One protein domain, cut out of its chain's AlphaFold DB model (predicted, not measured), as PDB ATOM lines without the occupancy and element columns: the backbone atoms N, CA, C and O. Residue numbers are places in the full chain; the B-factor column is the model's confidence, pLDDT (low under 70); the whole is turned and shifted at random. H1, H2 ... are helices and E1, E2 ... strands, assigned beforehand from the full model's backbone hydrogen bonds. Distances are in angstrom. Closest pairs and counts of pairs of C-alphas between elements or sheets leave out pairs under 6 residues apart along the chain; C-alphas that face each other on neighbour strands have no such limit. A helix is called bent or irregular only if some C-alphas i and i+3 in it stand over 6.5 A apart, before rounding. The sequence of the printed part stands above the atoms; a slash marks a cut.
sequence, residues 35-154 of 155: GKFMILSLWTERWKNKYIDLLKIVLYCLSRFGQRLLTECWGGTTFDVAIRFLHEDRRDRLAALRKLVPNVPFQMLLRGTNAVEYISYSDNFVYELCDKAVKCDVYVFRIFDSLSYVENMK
ATOM      1  N   GLY A  35     -42.304 -31.922 -46.353       38.59
ATOM      2  CA  GLY A  35     -40.881 -31.994 -46.113       38.59
ATOM      3  C   GLY A  35     -40.452 -33.305 -46.739       38.59
ATOM      4  O   GLY A  35     -40.433 -34.336 -46.074       38.59
ATOM      5  N   LYS A  36     -40.214 -33.275 -48.054       42.22
ATOM      6  CA  LYS A  36     -39.795 -34.390 -48.900       42.22
ATOM      7  C   LYS A  36     -38.340 -34.684 -48.544       42.22
ATOM      8  O   LYS A  36     -37.431 -34.531 -49.349       42.22
ATOM      9  N   PHE A  37     -38.104 -35.058 -47.292       41.19
ATOM     10  CA  PHE A  37     -36.839 -35.608 -46.863       41.19
ATOM     11  C   PHE A  37     -36.830 -37.049 -47.339       41.19
ATOM     12  O   PHE A  37     -37.206 -37.994 -46.648       41.19
ATOM     13  N   MET A  38     -36.422 -37.171 -48.597       43.41
ATOM     14  CA  MET A  38     -35.791 -38.360 -49.116       43.41
ATOM     15  C   MET A  38     -34.658 -38.676 -48.140       43.41
ATOM     16  O   MET A  38     -33.618 -38.022 -48.159       43.41
ATOM     17  N   ILE A  39     -34.819 -39.690 -47.291       48.59
ATOM     18  CA  ILE A  39     -33.697 -40.223 -46.499       48.59
ATOM     19  C   ILE A  39     -32.668 -40.919 -47.432       48.59
ATOM     20  O   ILE A  39     -31.752 -41.608 -47.003       48.59
ATOM     21  N   LEU A  40     -32.770 -40.711 -48.746       40.97
ATOM     22  CA  LEU A  40     -32.403 -41.687 -49.751       40.97
ATOM     23  C   LEU A  40     -31.669 -41.160 -50.982       40.97
ATOM     24  O   LEU A  40     -31.681 -41.809 -52.022       40.97
ATOM     25  N   SER A  41     -30.989 -40.028 -50.868       38.25
ATOM     26  CA  SER A  41     -29.876 -39.705 -51.772       38.25
ATOM     27  C   SER A  41     -28.514 -39.738 -51.071       38.25
ATOM     28  O   SER A  41     -27.495 -39.567 -51.724       38.25
ATOM     29  N   LEU A  42     -28.471 -40.025 -49.761       40.88
ATOM     30  CA  LEU A  42     -27.228 -40.137 -48.976       40.88
ATOM     31  C   LEU A  42     -26.958 -41.557 -48.450       40.88
ATOM     32  O   LEU A  42     -26.077 -41.764 -47.623       40.88
ATOM     33  N   TRP A  43     -27.695 -42.554 -48.948       45.47
ATOM     34  CA  TRP A  43     -27.393 -43.977 -48.726       45.47
ATOM     35  C   TRP A  43     -26.309 -44.519 -49.670       45.47
ATOM     36  O   TRP A  43     -25.977 -45.703 -49.619       45.47
ATOM     37  N   THR A  44     -25.734 -43.662 -50.511       36.44
ATOM     38  CA  THR A  44     -24.561 -43.979 -51.316       36.44
ATOM     39  C   THR A  44     -23.305 -43.527 -50.576       36.44
ATOM     40  O   THR A  44     -23.016 -42.341 -50.465       36.44
ATOM     41  N   GLU A  45     -22.563 -44.537 -50.121       39.22
ATOM     42  CA  GLU A  45     -21.134 -44.522 -49.795       39.22
ATOM     43  C   GLU A  45     -20.715 -44.189 -48.349       39.22
ATOM     44  O   GLU A  45     -20.602 -43.046 -47.924       39.22
ATOM     45  N   ARG A  46     -20.302 -45.254 -47.641       45.41
ATOM     46  CA  ARG A  46     -19.102 -45.249 -46.781       45.41
ATOM     47  C   ARG A  46     -19.174 -44.469 -45.455       45.41
ATOM     48  O   ARG A  46     -18.263 -43.715 -45.140       45.41
ATOM     49  N   TRP A  47     -20.156 -44.751 -44.594       41.12
ATOM     50  CA  TRP A  47     -20.168 -44.217 -43.217       41.12
ATOM     51  C   TRP A  47     -20.209 -45.329 -42.161       41.12
ATOM     52  O   TRP A  47     -21.137 -46.134 -42.103       41.12
ATOM     53  N   LYS A  48     -19.170 -45.379 -41.313       43.28
ATOM     54  CA  LYS A  48     -18.946 -46.408 -40.274       43.28
ATOM     55  C   LYS A  48     -19.963 -46.367 -39.115       43.28
ATOM     56  O   LYS A  48     -20.000 -47.309 -38.336       43.28
ATOM     57  N   ASN A  49     -20.801 -45.327 -39.013       49.06
ATOM     58  CA  ASN A  49     -21.803 -45.145 -37.950       49.06
ATOM     59  C   ASN A  49     -23.203 -44.826 -38.522       49.06
ATOM     60  O   ASN A  49     -23.775 -43.761 -38.299       49.06
ATOM     61  N   LYS A  50     -23.760 -45.791 -39.265       60.31
ATOM     62  CA  LYS A  50     -24.991 -45.703 -40.084       60.31
ATOM     63  C   LYS A  50     -26.219 -45.061 -39.408       60.31
ATOM     64  O   LYS A  50     -27.026 -44.435 -40.086       60.31
ATOM     65  N   TYR A  51     -26.382 -45.213 -38.092       55.34
ATOM     66  CA  TYR A  51     -27.606 -44.813 -37.381       55.34
ATOM     67  C   TYR A  51     -27.518 -43.445 -36.699       55.34
ATOM     68  O   TYR A  51     -28.534 -42.773 -36.545       55.34
ATOM     69  N   ILE A  52     -26.319 -43.015 -36.301       60.06
ATOM     70  CA  ILE A  52     -26.136 -41.800 -35.494       60.06
ATOM     71  C   ILE A  52     -26.358 -40.547 -36.344       60.06
ATOM     72  O   ILE A  52     -26.998 -39.599 -35.894       60.06
ATOM     73  N   ASP A  53     -25.872 -40.538 -37.583       65.12
ATOM     74  CA  ASP A  53     -26.016 -39.371 -38.456       65.12
ATOM     75  C   ASP A  53     -27.436 -39.257 -39.021       65.12
ATOM     76  O   ASP A  53     -27.995 -38.161 -39.086       65.12
ATOM     77  N   LEU A  54     -28.078 -40.397 -39.290       65.69
ATOM     78  CA  LEU A  54     -29.495 -40.451 -39.646       65.69
ATOM     79  C   LEU A  54     -30.369 -39.895 -38.514       65.69
ATOM     80  O   LEU A  54     -31.275 -39.104 -38.760       65.69
ATOM     81  N   LEU A  55     -30.056 -40.255 -37.267       65.88
ATOM     82  CA  LEU A  55     -30.725 -39.719 -36.085       65.88
ATOM     83  C   LEU A  55     -30.589 -38.208 -35.969       65.88
ATOM     84  O   LEU A  55     -31.580 -37.540 -35.703       65.88
ATOM     85  N   LYS A  56     -29.389 -37.659 -36.185       70.94
ATOM     86  CA  LYS A  56     -29.172 -36.206 -36.134       70.94
ATOM     87  C   LYS A  56     -30.024 -35.479 -37.171       70.94
ATOM     88  O   LYS A  56     -30.664 -34.488 -36.834       70.94
ATOM     89  N   ILE A  57     -30.067 -35.992 -38.402       72.75
ATOM     90  CA  ILE A  57     -30.868 -35.405 -39.484       72.75
ATOM     91  C   ILE A  57     -32.356 -35.515 -39.156       72.75
ATOM     92  O   ILE A  57     -33.077 -34.526 -39.244       72.75
ATOM     93  N   VAL A  58     -32.823 -36.685 -38.718       69.31
ATOM     94  CA  VAL A  58     -34.234 -36.870 -38.367       69.31
ATOM     95  C   VAL A  58     -34.635 -35.978 -37.195       69.31
ATOM     96  O   VAL A  58     -35.683 -35.345 -37.262       69.31
ATOM     97  N   LEU A  59     -33.818 -35.883 -36.144       70.56
ATOM     98  CA  LEU A  59     -34.075 -34.997 -35.007       70.56
ATOM     99  C   LEU A  59     -34.113 -33.527 -35.442       70.56
ATOM    100  O   LEU A  59     -35.003 -32.792 -35.019       70.56
ATOM    101  N   TYR A  60     -33.209 -33.114 -36.336       75.62
ATOM    102  CA  TYR A  60     -33.228 -31.779 -36.931       75.62
ATOM    103  C   TYR A  60     -34.532 -31.524 -37.702       75.62
ATOM    104  O   TYR A  60     -35.226 -30.539 -37.441       75.62
ATOM    105  N   CYS A  61     -34.929 -32.438 -38.589       69.12
ATOM    106  CA  CYS A  61     -36.168 -32.328 -39.356       69.12
ATOM    107  C   CYS A  61     -37.407 -32.330 -38.449       69.12
ATOM    108  O   CYS A  61     -38.304 -31.512 -38.633       69.12
ATOM    109  N   LEU A  62     -37.447 -33.193 -37.435       70.62
ATOM    110  CA  LEU A  62     -38.516 -33.225 -36.440       70.62
ATOM    111  C   LEU A  62     -38.618 -31.907 -35.673       70.62
ATOM    112  O   LEU A  62     -39.722 -31.424 -35.449       70.62
ATOM    113  N   SER A  63     -37.486 -31.299 -35.309       73.12
ATOM    114  CA  SER A  63     -37.476 -30.003 -34.622       73.12
ATOM    115  C   SER A  63     -38.047 -28.877 -35.490       73.12
ATOM    116  O   SER A  63     -38.659 -27.947 -34.972       73.12
ATOM    117  N   ARG A  64     -37.881 -28.975 -36.819       70.88
ATOM    118  CA  ARG A  64     -38.248 -27.915 -37.764       70.88
ATOM    119  C   ARG A  64     -39.651 -28.057 -38.348       70.88
ATOM    120  O   ARG A  64     -40.322 -27.044 -38.527       70.88
ATOM    121  N   PHE A  65     -40.060 -29.286 -38.658       66.62
ATOM    122  CA  PHE A  65     -41.326 -29.614 -39.327       66.62
ATOM    123  C   PHE A  65     -42.344 -30.268 -38.380       66.62
ATOM    124  O   PHE A  65     -43.525 -30.391 -38.717       66.62
ATOM    125  N   GLY A  66     -41.916 -30.677 -37.182       66.56
ATOM    126  CA  GLY A  66     -42.781 -31.283 -36.180       66.56
ATOM    127  C   GLY A  66     -43.508 -32.517 -36.712       66.56
ATOM    128  O   GLY A  66     -42.931 -33.382 -37.369       66.56
ATOM    129  N   GLN A  67     -44.808 -32.576 -36.439       61.09
ATOM    130  CA  GLN A  67     -45.685 -33.686 -36.822       61.09
ATOM    131  C   GLN A  67     -46.076 -33.698 -38.311       61.09
ATOM    132  O   GLN A  67     -46.768 -34.612 -38.748       61.09
ATOM    133  N   ARG A  68     -45.644 -32.702 -39.097       60.47
ATOM    134  CA  ARG A  68     -45.910 -32.624 -40.546       60.47
ATOM    135  C   ARG A  68     -44.855 -33.367 -41.369       60.47
ATOM    136  O   ARG A  68     -44.980 -33.464 -42.584       60.47
ATOM    137  N   LEU A  69     -43.818 -33.900 -40.720       63.81
ATOM    138  CA  LEU A  69     -42.771 -34.662 -41.384       63.81
ATOM    139  C   LEU A  69     -43.311 -36.014 -41.866       63.81
ATOM    140  O   LEU A  69     -43.911 -36.766 -41.100       63.81
ATOM    141  N   LEU A  70     -43.031 -36.342 -43.125       63.66
ATOM    142  CA  LEU A  70     -43.238 -37.662 -43.705       63.66
ATOM    143  C   LEU A  70     -41.874 -38.236 -44.074       63.66
ATOM    144  O   LEU A  70     -41.072 -37.569 -44.725       63.66
ATOM    145  N   THR A  71     -41.597 -39.469 -43.661       70.75
ATOM    146  CA  THR A  71     -40.301 -40.091 -43.933       70.75
ATOM    147  C   THR A  71     -40.409 -41.072 -45.089       70.75
ATOM    148  O   THR A  71     -41.008 -42.135 -44.949       70.75
ATOM    149  N   GLU A  72     -39.800 -40.729 -46.224       74.75
ATOM    150  CA  GLU A  72     -39.629 -41.645 -47.352       74.75
ATOM    151  C   GLU A  72     -38.370 -42.491 -47.125       74.75
ATOM    152  O   GLU A  72     -37.245 -42.021 -47.308       74.75
ATOM    153  N   CYS A  73     -38.564 -43.721 -46.649       74.06
ATOM    154  CA  CYS A  73     -37.480 -44.608 -46.214       74.06
ATOM    155  C   CYS A  73     -37.537 -46.015 -46.816       74.06
ATOM    156  O   CYS A  73     -36.674 -46.837 -46.499       74.06
ATOM    157  N   TRP A  74     -38.522 -46.307 -47.671       76.25
ATOM    158  CA  TRP A  74     -38.675 -47.635 -48.259       76.25
ATOM    159  C   TRP A  74     -39.106 -47.599 -49.727       76.25
ATOM    160  O   TRP A  74     -39.724 -46.642 -50.187       76.25
ATOM    161  N   GLY A  75     -38.787 -48.662 -50.465       80.94
ATOM    162  CA  GLY A  75     -39.085 -48.780 -51.892       80.94
ATOM    163  C   GLY A  75     -38.072 -48.090 -52.812       80.94
ATOM    164  O   GLY A  75     -37.042 -47.567 -52.376       80.94
ATOM    165  N   GLY A  76     -38.335 -48.154 -54.118       80.44
ATOM    166  CA  GLY A  76     -37.367 -47.772 -55.147       80.44
ATOM    167  C   GLY A  76     -36.001 -48.451 -54.956       80.44
ATOM    168  O   GLY A  76     -35.902 -49.585 -54.485       80.44
ATOM    169  N   THR A  77     -34.927 -47.721 -55.254       75.19
ATOM    170  CA  THR A  77     -33.554 -48.248 -55.248       75.19
ATOM    171  C   THR A  77     -33.050 -48.667 -53.858       75.19
ATOM    172  O   THR A  77     -32.096 -49.438 -53.781       75.19
ATOM    173  N   THR A  78     -33.690 -48.257 -52.742       74.25
ATOM    174  CA  THR A  78     -33.295 -48.781 -51.409       74.25
ATOM    175  C   THR A  78     -33.359 -50.280 -51.334       74.25
ATOM    176  O   THR A  78     -32.561 -50.898 -50.629       74.25
ATOM    177  N   PHE A  79     -34.388 -50.826 -51.966       77.31
ATOM    178  CA  PHE A  79     -34.798 -52.190 -51.768       77.31
ATOM    179  C   PHE A  79     -33.764 -53.128 -52.384       77.31
ATOM    180  O   PHE A  79     -33.329 -54.078 -51.738       77.31
ATOM    181  N   ASP A  80     -33.298 -52.770 -53.579       80.06
ATOM    182  CA  ASP A  80     -32.240 -53.460 -54.304       80.06
ATOM    183  C   ASP A  80     -30.862 -53.243 -53.657       80.06
ATOM    184  O   ASP A  80     -30.142 -54.202 -53.376       80.06
ATOM    185  N   VAL A  81     -30.528 -51.994 -53.301       76.12
ATOM    186  CA  VAL A  81     -29.225 -51.655 -52.699       76.12
ATOM    187  C   VAL A  81     -29.013 -52.343 -51.352       76.12
ATOM    188  O   VAL A  81     -27.899 -52.770 -51.042       76.12
ATOM    189  N   ALA A  82     -30.079 -52.488 -50.557       77.38
ATOM    190  CA  ALA A  82     -30.027 -53.180 -49.273       77.38
ATOM    191  C   ALA A  82     -29.509 -54.611 -49.397       77.38
ATOM    192  O   ALA A  82     -28.631 -55.016 -48.640       77.38
ATOM    193  N   ILE A  83     -30.049 -55.350 -50.363       79.81
ATOM    194  CA  ILE A  83     -29.767 -56.771 -50.534       79.81
ATOM    195  C   ILE A  83     -28.458 -56.951 -51.297       79.81
ATOM    196  O   ILE A  83     -27.600 -57.724 -50.871       79.81
ATOM    197  N   ARG A  84     -28.294 -56.227 -52.413       79.00
ATOM    198  CA  ARG A  84     -27.175 -56.440 -53.339       79.00
ATOM    199  C   ARG A  84     -25.844 -55.926 -52.811       79.00
ATOM    200  O   ARG A  84     -24.847 -56.617 -52.968       79.00
ATOM    201  N   PHE A  85     -25.821 -54.735 -52.210       77.06
ATOM    202  CA  PHE A  85     -24.564 -54.082 -51.818       77.06
ATOM    203  C   PHE A  85     -24.317 -54.096 -50.315       77.06
ATOM    204  O   PHE A  85     -23.169 -54.122 -49.880       77.06
ATOM    205  N   LEU A  86     -25.381 -54.024 -49.514       75.50
ATOM    206  CA  LEU A  86     -25.253 -53.888 -48.063       75.50
ATOM    207  C   LEU A  86     -25.453 -55.205 -47.317       75.50
ATOM    208  O   LEU A  86     -25.090 -55.271 -46.146       75.50
ATOM    209  N   HIS A  87     -25.974 -56.234 -47.992       81.94
ATOM    210  CA  HIS A  87     -26.275 -57.550 -47.425       81.94
ATOM    211  C   HIS A  87     -27.102 -57.464 -46.130       81.94
ATOM    212  O   HIS A  87     -26.890 -58.216 -45.182       81.94
ATOM    213  N   GLU A  88     -28.037 -56.514 -46.081       77.50
ATOM    214  CA  GLU A  88     -28.899 -56.258 -44.928       77.50
ATOM    215  C   GLU A  88     -30.325 -56.740 -45.190       77.50
ATOM    216  O   GLU A  88     -30.861 -56.579 -46.293       77.50
ATOM    217  N   ASP A  89     -30.984 -57.252 -44.146       82.62
ATOM    218  CA  ASP A  89     -32.417 -57.514 -44.213       82.62
ATOM    219  C   ASP A  89     -33.213 -56.197 -44.212       82.62
ATOM    220  O   ASP A  89     -33.010 -55.278 -43.410       82.62
ATOM    221  N   ARG A  90     -34.154 -56.109 -45.152       78.69
ATOM    222  CA  ARG A  90     -34.981 -54.920 -45.390       78.69
ATOM    223  C   ARG A  90     -35.926 -54.625 -44.224       78.69
ATOM    224  O   ARG A  90     -36.181 -53.458 -43.930       78.69
ATOM    225  N   ARG A  91     -36.462 -55.663 -43.579       79.62
ATOM    226  CA  ARG A  91     -37.385 -55.544 -42.441       79.62
ATOM    227  C   ARG A  91     -36.637 -55.085 -41.203       79.62
ATOM    228  O   ARG A  91     -37.117 -54.183 -40.523       79.62
ATOM    229  N   ASP A  92     -35.453 -55.637 -40.958       80.94
ATOM    230  CA  ASP A  92     -34.631 -55.255 -39.806       80.94
ATOM    231  C   ASP A  92     -34.227 -53.784 -39.869       80.94
ATOM    232  O   ASP A  92     -34.310 -53.066 -38.869       80.94
ATOM    233  N   ARG A  93     -33.886 -53.295 -41.066       78.12
ATOM    234  CA  ARG A  93     -33.633 -51.868 -41.293       78.12
ATOM    235  C   ARG A  93     -34.840 -51.012 -40.924       78.12
ATOM    236  O   ARG A  93     -34.698 -50.013 -40.220       78.12
ATOM    237  N   LEU A  94     -36.023 -51.391 -41.398       78.94
ATOM    238  CA  LEU A  94     -37.253 -50.651 -41.142       78.94
ATOM    239  C   LEU A  94     -37.629 -50.680 -39.654       78.94
ATOM    240  O   LEU A  94     -38.003 -49.651 -39.093       78.94
ATOM    241  N   ALA A  95     -37.445 -51.824 -38.991       82.38
ATOM    242  CA  ALA A  95     -37.645 -51.980 -37.557       82.38
ATOM    243  C   ALA A  95     -36.665 -51.117 -36.745       82.38
ATOM    244  O   ALA A  95     -37.064 -50.484 -35.765       82.38
ATOM    245  N   ALA A  96     -35.396 -51.043 -37.158       78.69
ATOM    246  CA  ALA A  96     -34.418 -50.143 -36.556       78.69
ATOM    247  C   ALA A  96     -34.854 -48.680 -36.717       78.69
ATOM    248  O   ALA A  96     -34.923 -47.953 -35.729       78.69
ATOM    249  N   LEU A  97     -35.255 -48.267 -37.923       75.69
ATOM    250  CA  LEU A  97     -35.753 -46.913 -38.180       75.69
ATOM    251  C   LEU A  97     -37.002 -46.589 -37.347       75.69
ATOM    252  O   LEU A  97     -37.110 -45.499 -36.788       75.69
ATOM    253  N   ARG A  98     -37.924 -47.547 -37.201       79.00
ATOM    254  CA  ARG A  98     -39.147 -47.396 -36.401       79.00
ATOM    255  C   ARG A  98     -38.848 -47.215 -34.911       79.00
ATOM    256  O   ARG A  98     -39.532 -46.429 -34.261       79.00
ATOM    257  N   LYS A  99     -37.818 -47.883 -34.374       80.62
ATOM    258  CA  LYS A  99     -37.352 -47.670 -32.987       80.62
ATOM    259  C   LYS A  99     -36.824 -46.252 -32.772       80.62
ATOM    260  O   LYS A  99     -37.042 -45.680 -31.709       80.62
ATOM    261  N   LEU A 100     -36.141 -45.703 -33.772       74.00
ATOM    262  CA  LEU A 100     -35.564 -44.361 -33.716       74.00
ATOM    263  C   LEU A 100     -36.624 -43.266 -33.886       74.00
ATOM    264  O   LEU A 100     -36.524 -42.206 -33.273       74.00
ATOM    265  N   VAL A 101     -37.644 -43.528 -34.708       74.56
ATOM    266  CA  VAL A 101     -38.646 -42.536 -35.120       74.56
ATOM    267  C   VAL A 101     -40.067 -43.111 -35.003       74.56
ATOM    268  O   VAL A 101     -40.737 -43.378 -36.006       74.56
ATOM    269  N   PRO A 102     -40.578 -43.321 -33.777       77.00
ATOM    270  CA  PRO A 102     -41.876 -43.970 -33.578       77.00
ATOM    271  C   PRO A 102     -43.065 -43.089 -33.985       77.00
ATOM    272  O   PRO A 102     -44.120 -43.608 -34.334       77.00
ATOM    273  N   ASN A 103     -42.898 -41.764 -33.960       74.31
ATOM    274  CA  ASN A 103     -44.001 -40.808 -34.094       74.31
ATOM    275  C   ASN A 103     -44.226 -40.302 -35.530       74.31
ATOM    276  O   ASN A 103     -45.097 -39.464 -35.735       74.31
ATOM    277  N   VAL A 104     -43.446 -40.774 -36.510       72.62
ATOM    278  CA  VAL A 104     -43.486 -40.281 -37.898       72.62
ATOM    279  C   VAL A 104     -44.051 -41.348 -38.840       72.62
ATOM    280  O   VAL A 104     -43.623 -42.509 -38.775       72.62
ATOM    281  N   PRO A 105     -45.004 -41.005 -39.727       73.75
ATOM    282  CA  PRO A 105     -45.479 -41.933 -40.744       73.75
ATOM    283  C   PRO A 105     -44.366 -42.279 -41.741       73.75
ATOM    284  O   PRO A 105     -43.604 -41.416 -42.182       73.75
ATOM    285  N   PHE A 106     -44.289 -43.558 -42.112       79.25
ATOM    286  CA  PHE A 106     -43.354 -44.036 -43.127       79.25
ATOM    287  C   PHE A 106     -44.044 -44.120 -44.481       79.25
ATOM    288  O   PHE A 106     -45.150 -44.662 -44.603       79.25
ATOM    289  N   GLN A 107     -43.363 -43.569 -45.479       80.12
ATOM    290  CA  GLN A 107     -43.763 -43.575 -46.870       80.12
ATOM    291  C   GLN A 107     -42.856 -44.509 -47.669       80.12
ATOM    292  O   GLN A 107     -41.632 -44.505 -47.499       80.12
ATOM    293  N   MET A 108     -43.469 -45.259 -48.576       83.44
ATOM    294  CA  MET A 108     -42.794 -46.090 -49.556       83.44
ATOM    295  C   MET A 108     -43.038 -45.587 -50.975       83.44
ATOM    296  O   MET A 108     -44.133 -45.125 -51.288       83.44
ATOM    297  N   LEU A 109     -42.021 -45.706 -51.826       82.81
ATOM    298  CA  LEU A 109     -42.140 -45.507 -53.266       82.81
ATOM    299  C   LEU A 109     -42.347 -46.860 -53.964       82.81
ATOM    300  O   LEU A 109     -41.486 -47.739 -53.884       82.81
ATOM    301  N   LEU A 110     -43.481 -47.023 -54.639       83.69
ATOM    302  CA  LEU A 110     -43.878 -48.248 -55.329       83.69
ATOM    303  C   LEU A 110     -44.074 -47.957 -56.819       83.69
ATOM    304  O   LEU A 110     -44.743 -46.997 -57.194       83.69
ATOM    305  N   ARG A 111     -43.502 -48.796 -57.676       83.94
ATOM    306  CA  ARG A 111     -43.770 -48.787 -59.112       83.94
ATOM    307  C   ARG A 111     -44.932 -49.729 -59.403       83.94
ATOM    308  O   ARG A 111     -44.860 -50.876 -58.985       83.94
ATOM    309  N   GLY A 112     -45.962 -49.279 -60.117       77.25
ATOM    310  CA  GLY A 112     -47.207 -50.049 -60.295       77.25
ATOM    311  C   GLY A 112     -46.998 -51.499 -60.763       77.25
ATOM    312  O   GLY A 112     -47.279 -52.439 -60.029       77.25
ATOM    313  N   THR A 113     -46.386 -51.687 -61.932       74.12
ATOM    314  CA  THR A 113     -46.199 -53.009 -62.572       74.12
ATOM    315  C   THR A 113     -45.033 -53.841 -62.035       74.12
ATOM    316  O   THR A 113     -45.003 -55.063 -62.182       74.12
ATOM    317  N   ASN A 114     -44.034 -53.198 -61.435       80.00
ATOM    318  CA  ASN A 114     -42.785 -53.850 -61.026       80.00
ATOM    319  C   ASN A 114     -42.599 -53.915 -59.506       80.00
ATOM    320  O   ASN A 114     -41.617 -54.473 -59.015       80.00
ATOM    321  N   ALA A 115     -43.520 -53.308 -58.759       82.31
ATOM    322  CA  ALA A 115     -43.407 -53.031 -57.340       82.31
ATOM    323  C   ALA A 115     -42.106 -52.294 -56.964       82.31
ATOM    324  O   ALA A 115     -42.048 -51.066 -56.926       82.31
ATOM    325  N   VAL A 116     -41.058 -53.045 -56.654       80.69
ATOM    326  CA  VAL A 116     -39.771 -52.559 -56.136       80.69
ATOM    327  C   VAL A 116     -38.575 -53.099 -56.908       80.69
ATOM    328  O   VAL A 116     -37.458 -52.651 -56.668       80.69
ATOM    329  N   GLU A 117     -38.795 -54.050 -57.816       79.31
ATOM    330  CA  GLU A 117     -37.731 -54.679 -58.594       79.31
ATOM    331  C   GLU A 117     -37.775 -54.234 -60.061       79.31
ATOM    332  O   GLU A 117     -38.506 -53.321 -60.448       79.31
ATOM    333  N   TYR A 118     -36.945 -54.869 -60.886       80.06
ATOM    334  CA  TYR A 118     -36.826 -54.590 -62.318       80.06
ATOM    335  C   TYR A 118     -37.625 -55.568 -63.193       80.06
ATOM    336  O   TYR A 118     -37.605 -55.444 -64.414       80.06
ATOM    337  N   ILE A 119     -38.328 -56.528 -62.584       81.75
ATOM    338  CA  ILE A 119     -39.189 -57.495 -63.276       81.75
ATOM    339  C   ILE A 119     -40.662 -57.151 -63.060       81.75
ATOM    340  O   ILE A 119     -41.005 -56.487 -62.084       81.75
ATOM    341  N   SER A 120     -41.524 -57.521 -64.007       82.50
ATOM    342  CA  SER A 120     -42.970 -57.332 -63.881       82.50
ATOM    343  C   SER A 120     -43.571 -58.461 -63.055       82.50
ATOM    344  O   SER A 120     -43.288 -59.633 -63.318       82.50
ATOM    345  N   TYR A 121     -44.423 -58.115 -62.098       84.31
ATOM    346  CA  TYR A 121     -45.126 -59.082 -61.263       84.31
ATOM    347  C   TYR A 121     -46.615 -59.118 -61.592       84.31
ATOM    348  O   TYR A 121     -47.138 -58.212 -62.231       84.31
ATOM    349  N   SER A 122     -47.292 -60.176 -61.146       84.56
ATOM    350  CA  SER A 122     -48.753 -60.211 -61.147       84.56
ATOM    351  C   SER A 122     -49.311 -59.276 -60.078       84.56
ATOM    352  O   SER A 122     -48.689 -59.084 -59.028       84.56
ATOM    353  N   ASP A 123     -50.517 -58.762 -60.303       80.75
ATOM    354  CA  ASP A 123     -51.178 -57.835 -59.378       80.75
ATOM    355  C   ASP A 123     -51.282 -58.429 -57.966       80.75
ATOM    356  O   ASP A 123     -50.959 -57.772 -56.980       80.75
ATOM    357  N   ASN A 124     -51.598 -59.726 -57.864       83.88
ATOM    358  CA  ASN A 124     -51.654 -60.459 -56.593       83.88
ATOM    359  C   ASN A 124     -50.353 -60.353 -55.782       83.88
ATOM    360  O   ASN A 124     -50.386 -60.219 -54.560       83.88
ATOM    361  N   PHE A 125     -49.196 -60.396 -56.446       85.06
ATOM    362  CA  PHE A 125     -47.913 -60.252 -55.766       85.06
ATOM    363  C   PHE A 125     -47.704 -58.823 -55.252       85.06
ATOM    364  O   PHE A 125     -47.207 -58.636 -54.139       85.06
ATOM    365  N   VAL A 126     -48.100 -57.818 -56.038       82.38
ATOM    366  CA  VAL A 126     -48.039 -56.407 -55.630       82.38
ATOM    367  C   VAL A 126     -48.924 -56.180 -54.401       82.38
ATOM    368  O   VAL A 126     -48.475 -55.578 -53.425       82.38
ATOM    369  N   TYR A 127     -50.126 -56.758 -54.389       83.12
ATOM    370  CA  TYR A 127     -51.025 -56.752 -53.237       83.12
ATOM    371  C   TYR A 127     -50.406 -57.384 -51.991       83.12
ATOM    372  O   TYR A 127     -50.373 -56.761 -50.927       83.12
ATOM    373  N   GLU A 128     -49.847 -58.588 -52.113       84.88
ATOM    374  CA  GLU A 128     -49.177 -59.244 -50.990       84.88
ATOM    375  C   GLU A 128     -47.987 -58.441 -50.455       84.88
ATOM    376  O   GLU A 128     -47.696 -58.466 -49.252       84.88
ATOM    377  N   LEU A 129     -47.253 -57.763 -51.339       84.56
ATOM    378  CA  LEU A 129     -46.144 -56.906 -50.943       84.56
ATOM    379  C   LEU A 129     -46.651 -55.709 -50.136       84.56
ATOM    380  O   LEU A 129     -46.091 -55.424 -49.075       84.56
ATOM    381  N   CYS A 130     -47.713 -55.051 -50.600       84.62
ATOM    382  CA  CYS A 130     -48.367 -53.959 -49.883       84.62
ATOM    383  C   CYS A 130     -48.857 -54.416 -48.501       84.62
ATOM    384  O   CYS A 130     -48.557 -53.760 -47.503       84.62
ATOM    385  N   ASP A 131     -49.486 -55.588 -48.401       85.31
ATOM    386  CA  ASP A 131     -49.920 -56.165 -47.123       85.31
ATOM    387  C   ASP A 131     -48.750 -56.418 -46.164       85.31
ATOM    388  O   ASP A 131     -48.819 -56.118 -44.965       85.31
ATOM    389  N   LYS A 132     -47.639 -56.961 -46.674       86.31
ATOM    390  CA  LYS A 132     -46.409 -57.153 -45.889       86.31
ATOM    391  C   LYS A 132     -45.812 -55.812 -45.462       86.31
ATOM    392  O   LYS A 132     -45.295 -55.715 -44.349       86.31
ATOM    393  N   ALA A 133     -45.896 -54.788 -46.307       85.25
ATOM    394  CA  ALA A 133     -45.390 -53.461 -46.000       85.25
ATOM    395  C   ALA A 133     -46.205 -52.770 -44.897       85.25
ATOM    396  O   ALA A 133     -45.621 -52.224 -43.959       85.25
ATOM    397  N   VAL A 134     -47.535 -52.891 -44.934       85.25
ATOM    398  CA  VAL A 134     -48.428 -52.408 -43.868       85.25
ATOM    399  C   VAL A 134     -48.113 -53.079 -42.532       85.25
ATOM    400  O   VAL A 134     -48.019 -52.402 -41.509       85.25
ATOM    401  N   LYS A 135     -47.848 -54.393 -42.531       85.19
ATOM    402  CA  LYS A 135     -47.415 -55.128 -41.325       85.19
ATOM    403  C   LYS A 135     -46.074 -54.649 -40.761       85.19
ATOM    404  O   LYS A 135     -45.799 -54.887 -39.591       85.19
ATOM    405  N   CYS A 136     -45.251 -53.979 -41.567       81.25
ATOM    406  CA  CYS A 136     -43.988 -53.382 -41.134       81.25
ATOM    407  C   CYS A 136     -44.118 -51.879 -40.814       81.25
ATOM    408  O   CYS A 136     -43.124 -51.157 -40.827       81.25
ATOM    409  N   ASP A 137     -45.334 -51.399 -40.534       81.12
ATOM    410  CA  ASP A 137     -45.652 -49.997 -40.257       81.12
ATOM    411  C   ASP A 137     -45.384 -49.036 -41.430       81.12
ATOM    412  O   ASP A 137     -45.078 -47.861 -41.215       81.12
ATOM    413  N   VAL A 138     -45.489 -49.486 -42.678       82.75
ATOM    414  CA  VAL A 138     -45.523 -48.567 -43.824       82.75
ATOM    415  C   VAL A 138     -46.946 -48.265 -44.229       82.75
ATOM    416  O   VAL A 138     -47.828 -49.111 -44.267       82.75
ATOM    417  N   TYR A 139     -47.166 -46.984 -44.455       76.12
ATOM    418  CA  TYR A 139     -48.442 -46.368 -44.164       76.12
ATOM    419  C   TYR A 139     -48.896 -45.474 -45.316       76.12
ATOM    420  O   TYR A 139     -50.096 -45.306 -45.536       76.12
ATOM    421  N   VAL A 140     -47.945 -44.898 -46.046       79.25
ATOM    422  CA  VAL A 140     -48.201 -44.089 -47.233       79.25
ATOM    423  C   VAL A 140     -47.483 -44.743 -48.406       79.25
ATOM    424  O   VAL A 140     -46.274 -44.957 -48.347       79.25
ATOM    425  N   PHE A 141     -48.219 -45.056 -49.465       82.25
ATOM    426  CA  PHE A 141     -47.666 -45.618 -50.692       82.25
ATOM    427  C   PHE A 141     -47.733 -44.555 -51.775       82.25
ATOM    428  O   PHE A 141     -48.812 -44.093 -52.137       82.25
ATOM    429  N   ARG A 142     -46.570 -44.143 -52.273       82.69
ATOM    430  CA  ARG A 142     -46.474 -43.300 -53.457       82.69
ATOM    431  C   ARG A 142     -46.314 -44.216 -54.657       82.69
ATOM    432  O   ARG A 142     -45.242 -44.789 -54.845       82.69
ATOM    433  N   ILE A 143     -47.383 -44.351 -55.428       83.44
ATOM    434  CA  ILE A 143     -47.411 -45.167 -56.638       83.44
ATOM    435  C   ILE A 143     -47.021 -44.281 -57.820       83.44
ATOM    436  O   ILE A 143     -47.497 -43.152 -57.931       83.44
ATOM    437  N   PHE A 144     -46.130 -44.772 -58.677       82.56
ATOM    438  CA  PHE A 144     -45.805 -44.108 -59.933       82.56
ATOM    439  C   PHE A 144     -45.561 -45.125 -61.051       82.56
ATOM    440  O   PHE A 144     -45.220 -46.285 -60.805       82.56
ATOM    441  N   ASP A 145     -45.701 -44.663 -62.287       83.25
ATOM    442  CA  ASP A 145     -45.317 -45.389 -63.490       83.25
ATOM    443  C   ASP A 145     -44.263 -44.578 -64.255       83.25
ATOM    444  O   ASP A 145     -44.313 -43.349 -64.291       83.25
ATOM    445  N   SER A 146     -43.279 -45.256 -64.847       81.00
ATOM    446  CA  SER A 146     -42.177 -44.582 -65.551       81.00
ATOM    447  C   SER A 146     -42.619 -43.874 -66.834       81.00
ATOM    448  O   SER A 146     -41.928 -42.962 -67.277       81.00
ATOM    449  N   LEU A 147     -43.739 -44.290 -67.424       84.88
ATOM    450  CA  LEU A 147     -44.335 -43.692 -68.619       84.88
ATOM    451  C   LEU A 147     -45.583 -42.867 -68.278       84.88
ATOM    452  O   LEU A 147     -46.312 -42.461 -69.180       84.88
ATOM    453  N   SER A 148     -45.842 -42.626 -66.986       82.38
ATOM    454  CA  SER A 148     -47.066 -41.988 -66.491       82.38
ATOM    455  C   SER A 148     -48.344 -42.673 -66.988       82.38
ATOM    456  O   SER A 148     -49.389 -42.034 -67.117       82.38
ATOM    457  N   TYR A 149     -48.279 -43.975 -67.280       81.00
ATOM    458  CA  TYR A 149     -49.433 -44.713 -67.760       81.00
ATOM    459  C   TYR A 149     -50.323 -45.112 -66.584       81.00
ATOM    460  O   TYR A 149     -49.940 -45.913 -65.733       81.00
ATOM    461  N   VAL A 150     -51.516 -44.519 -66.523       81.94
ATOM    462  CA  VAL A 150     -52.405 -44.620 -65.356       81.94
ATOM    463  C   VAL A 150     -52.928 -46.036 -65.138       81.94
ATOM    464  O   VAL A 150     -53.067 -46.447 -63.990       81.94
ATOM    465  N   GLU A 151     -53.155 -46.810 -66.200       79.69
ATOM    466  CA  GLU A 151     -53.656 -48.186 -66.067       79.69
ATOM    467  C   GLU A 151     -52.696 -49.080 -65.272       79.69
ATOM    468  O   GLU A 151     -53.140 -49.877 -64.457       79.69
ATOM    469  N   ASN A 152     -51.380 -48.873 -65.396       76.00
ATOM    470  CA  ASN A 152     -50.374 -49.622 -64.632       76.00
ATOM    471  C   ASN A 152     -50.416 -49.347 -63.121       76.00
ATOM    472  O   ASN A 152     -49.757 -50.040 -62.348       76.00
ATOM    473  N   MET A 153     -51.118 -48.295 -62.702       77.12
ATOM    474  CA  MET A 153     -51.267 -47.909 -61.300       77.12
ATOM    475  C   MET A 153     -52.602 -48.373 -60.708       77.12
ATOM    476  O   MET A 153     -52.809 -48.223 -59.507       77.12
ATOM    477  N   LYS A 154     -53.485 -48.950 -61.533       70.44
ATOM    478  CA  LYS A 154     -54.763 -49.532 -61.123       70.44
ATOM    479  C   LYS A 154     -54.570 -51.027 -60.888       70.44
ATOM    480  O   LYS A 154     -54.929 -51.840 -61.735       70.44
TER     481      LYS A 154
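Overview. This is residues 35 to 154 of the 155 residues of an uncharacterized protein of Rhizopus microsporus (UniProt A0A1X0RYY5). A small, strongly twisted sheet has parallel strands E2, E3 and E4 side by side and short E1 at one edge; H4 covers E3 and E4, while H1, H3 and H5 graze the sheet. Residues 45 to 50 stick out. The printed part has 120 residues, in the order E1 H1 E2 H2 H3 E3 H4 E4 H5, class mixed. It is compact, radius of gyration of the C-alphas 14.8 A, spanning 40 by 31 by 26 A.

Along the chain. The sheet's order is E1 (36 to 38), E2 (70 to 75, 14.4 A), E3 (106 to 111, 16.7 A), E4 (138 to 144, 16.7 A). C-alpha 36 is at (-39.795, -34.390, -48.900). The helices are H1 (52 to 68, 22.4 A), H2 (77 to 84), H3 (90 to 100, 15.8 A), H4 (123 to 135, 18.6 A) and H5 (150 to 153), which ends with C-alpha 153 at (-51.267, -47.909, -61.300). H1 has a kink of 66 degrees near residue 62 and is irregular: C-alphas 64 and 67 are 9.5 A apart.

Arrangement. E2 and E3 are parallel at 41 degrees, with N 107 and O 71 within hydrogen-bond range at 2.8 A. E3 and E4 are parallel at 30 degrees, with N 108 and O 140 at 2.8 A. E1 meets E2 only at a point, where C-alphas 38 and 72 face each other, 5.4 A. H4 is on the sheet, height 10.2 A, over E3 and E4, and runs along the strands, at 11 degrees to E3 on the local plane; the closest C-alphas of H4 and E4, Ala 133 and Tyr 139, are 7.9 A apart. E2, H2 H3, E3 and E3, H4, E4 are strand-helix-strand units, parallel neighbour strands with helices between, each crossover right-handed. H2, not on the sheet, only just touches H3, with 3 pairs of C-alphas within 8 A, the closest Ala 82 and Arg 90, 6.5 A. In H3 and H4 every O i to N i+4 pair is within hydrogen-bond range, in H1 11 of 13 and in H2 3 of 4; H5 is too short for one.

Size, cuts and confidence. The C-alphas of Lys 48 and Glu 151, the two farthest apart, are 43.3 A apart. The printed part has no cut; the links E1 to H1 and E3 to H4 are long. Mean pLDDT of the printed part is 72.9; residues 35 to 55, 58, 61 and 65 to 70 are under 70.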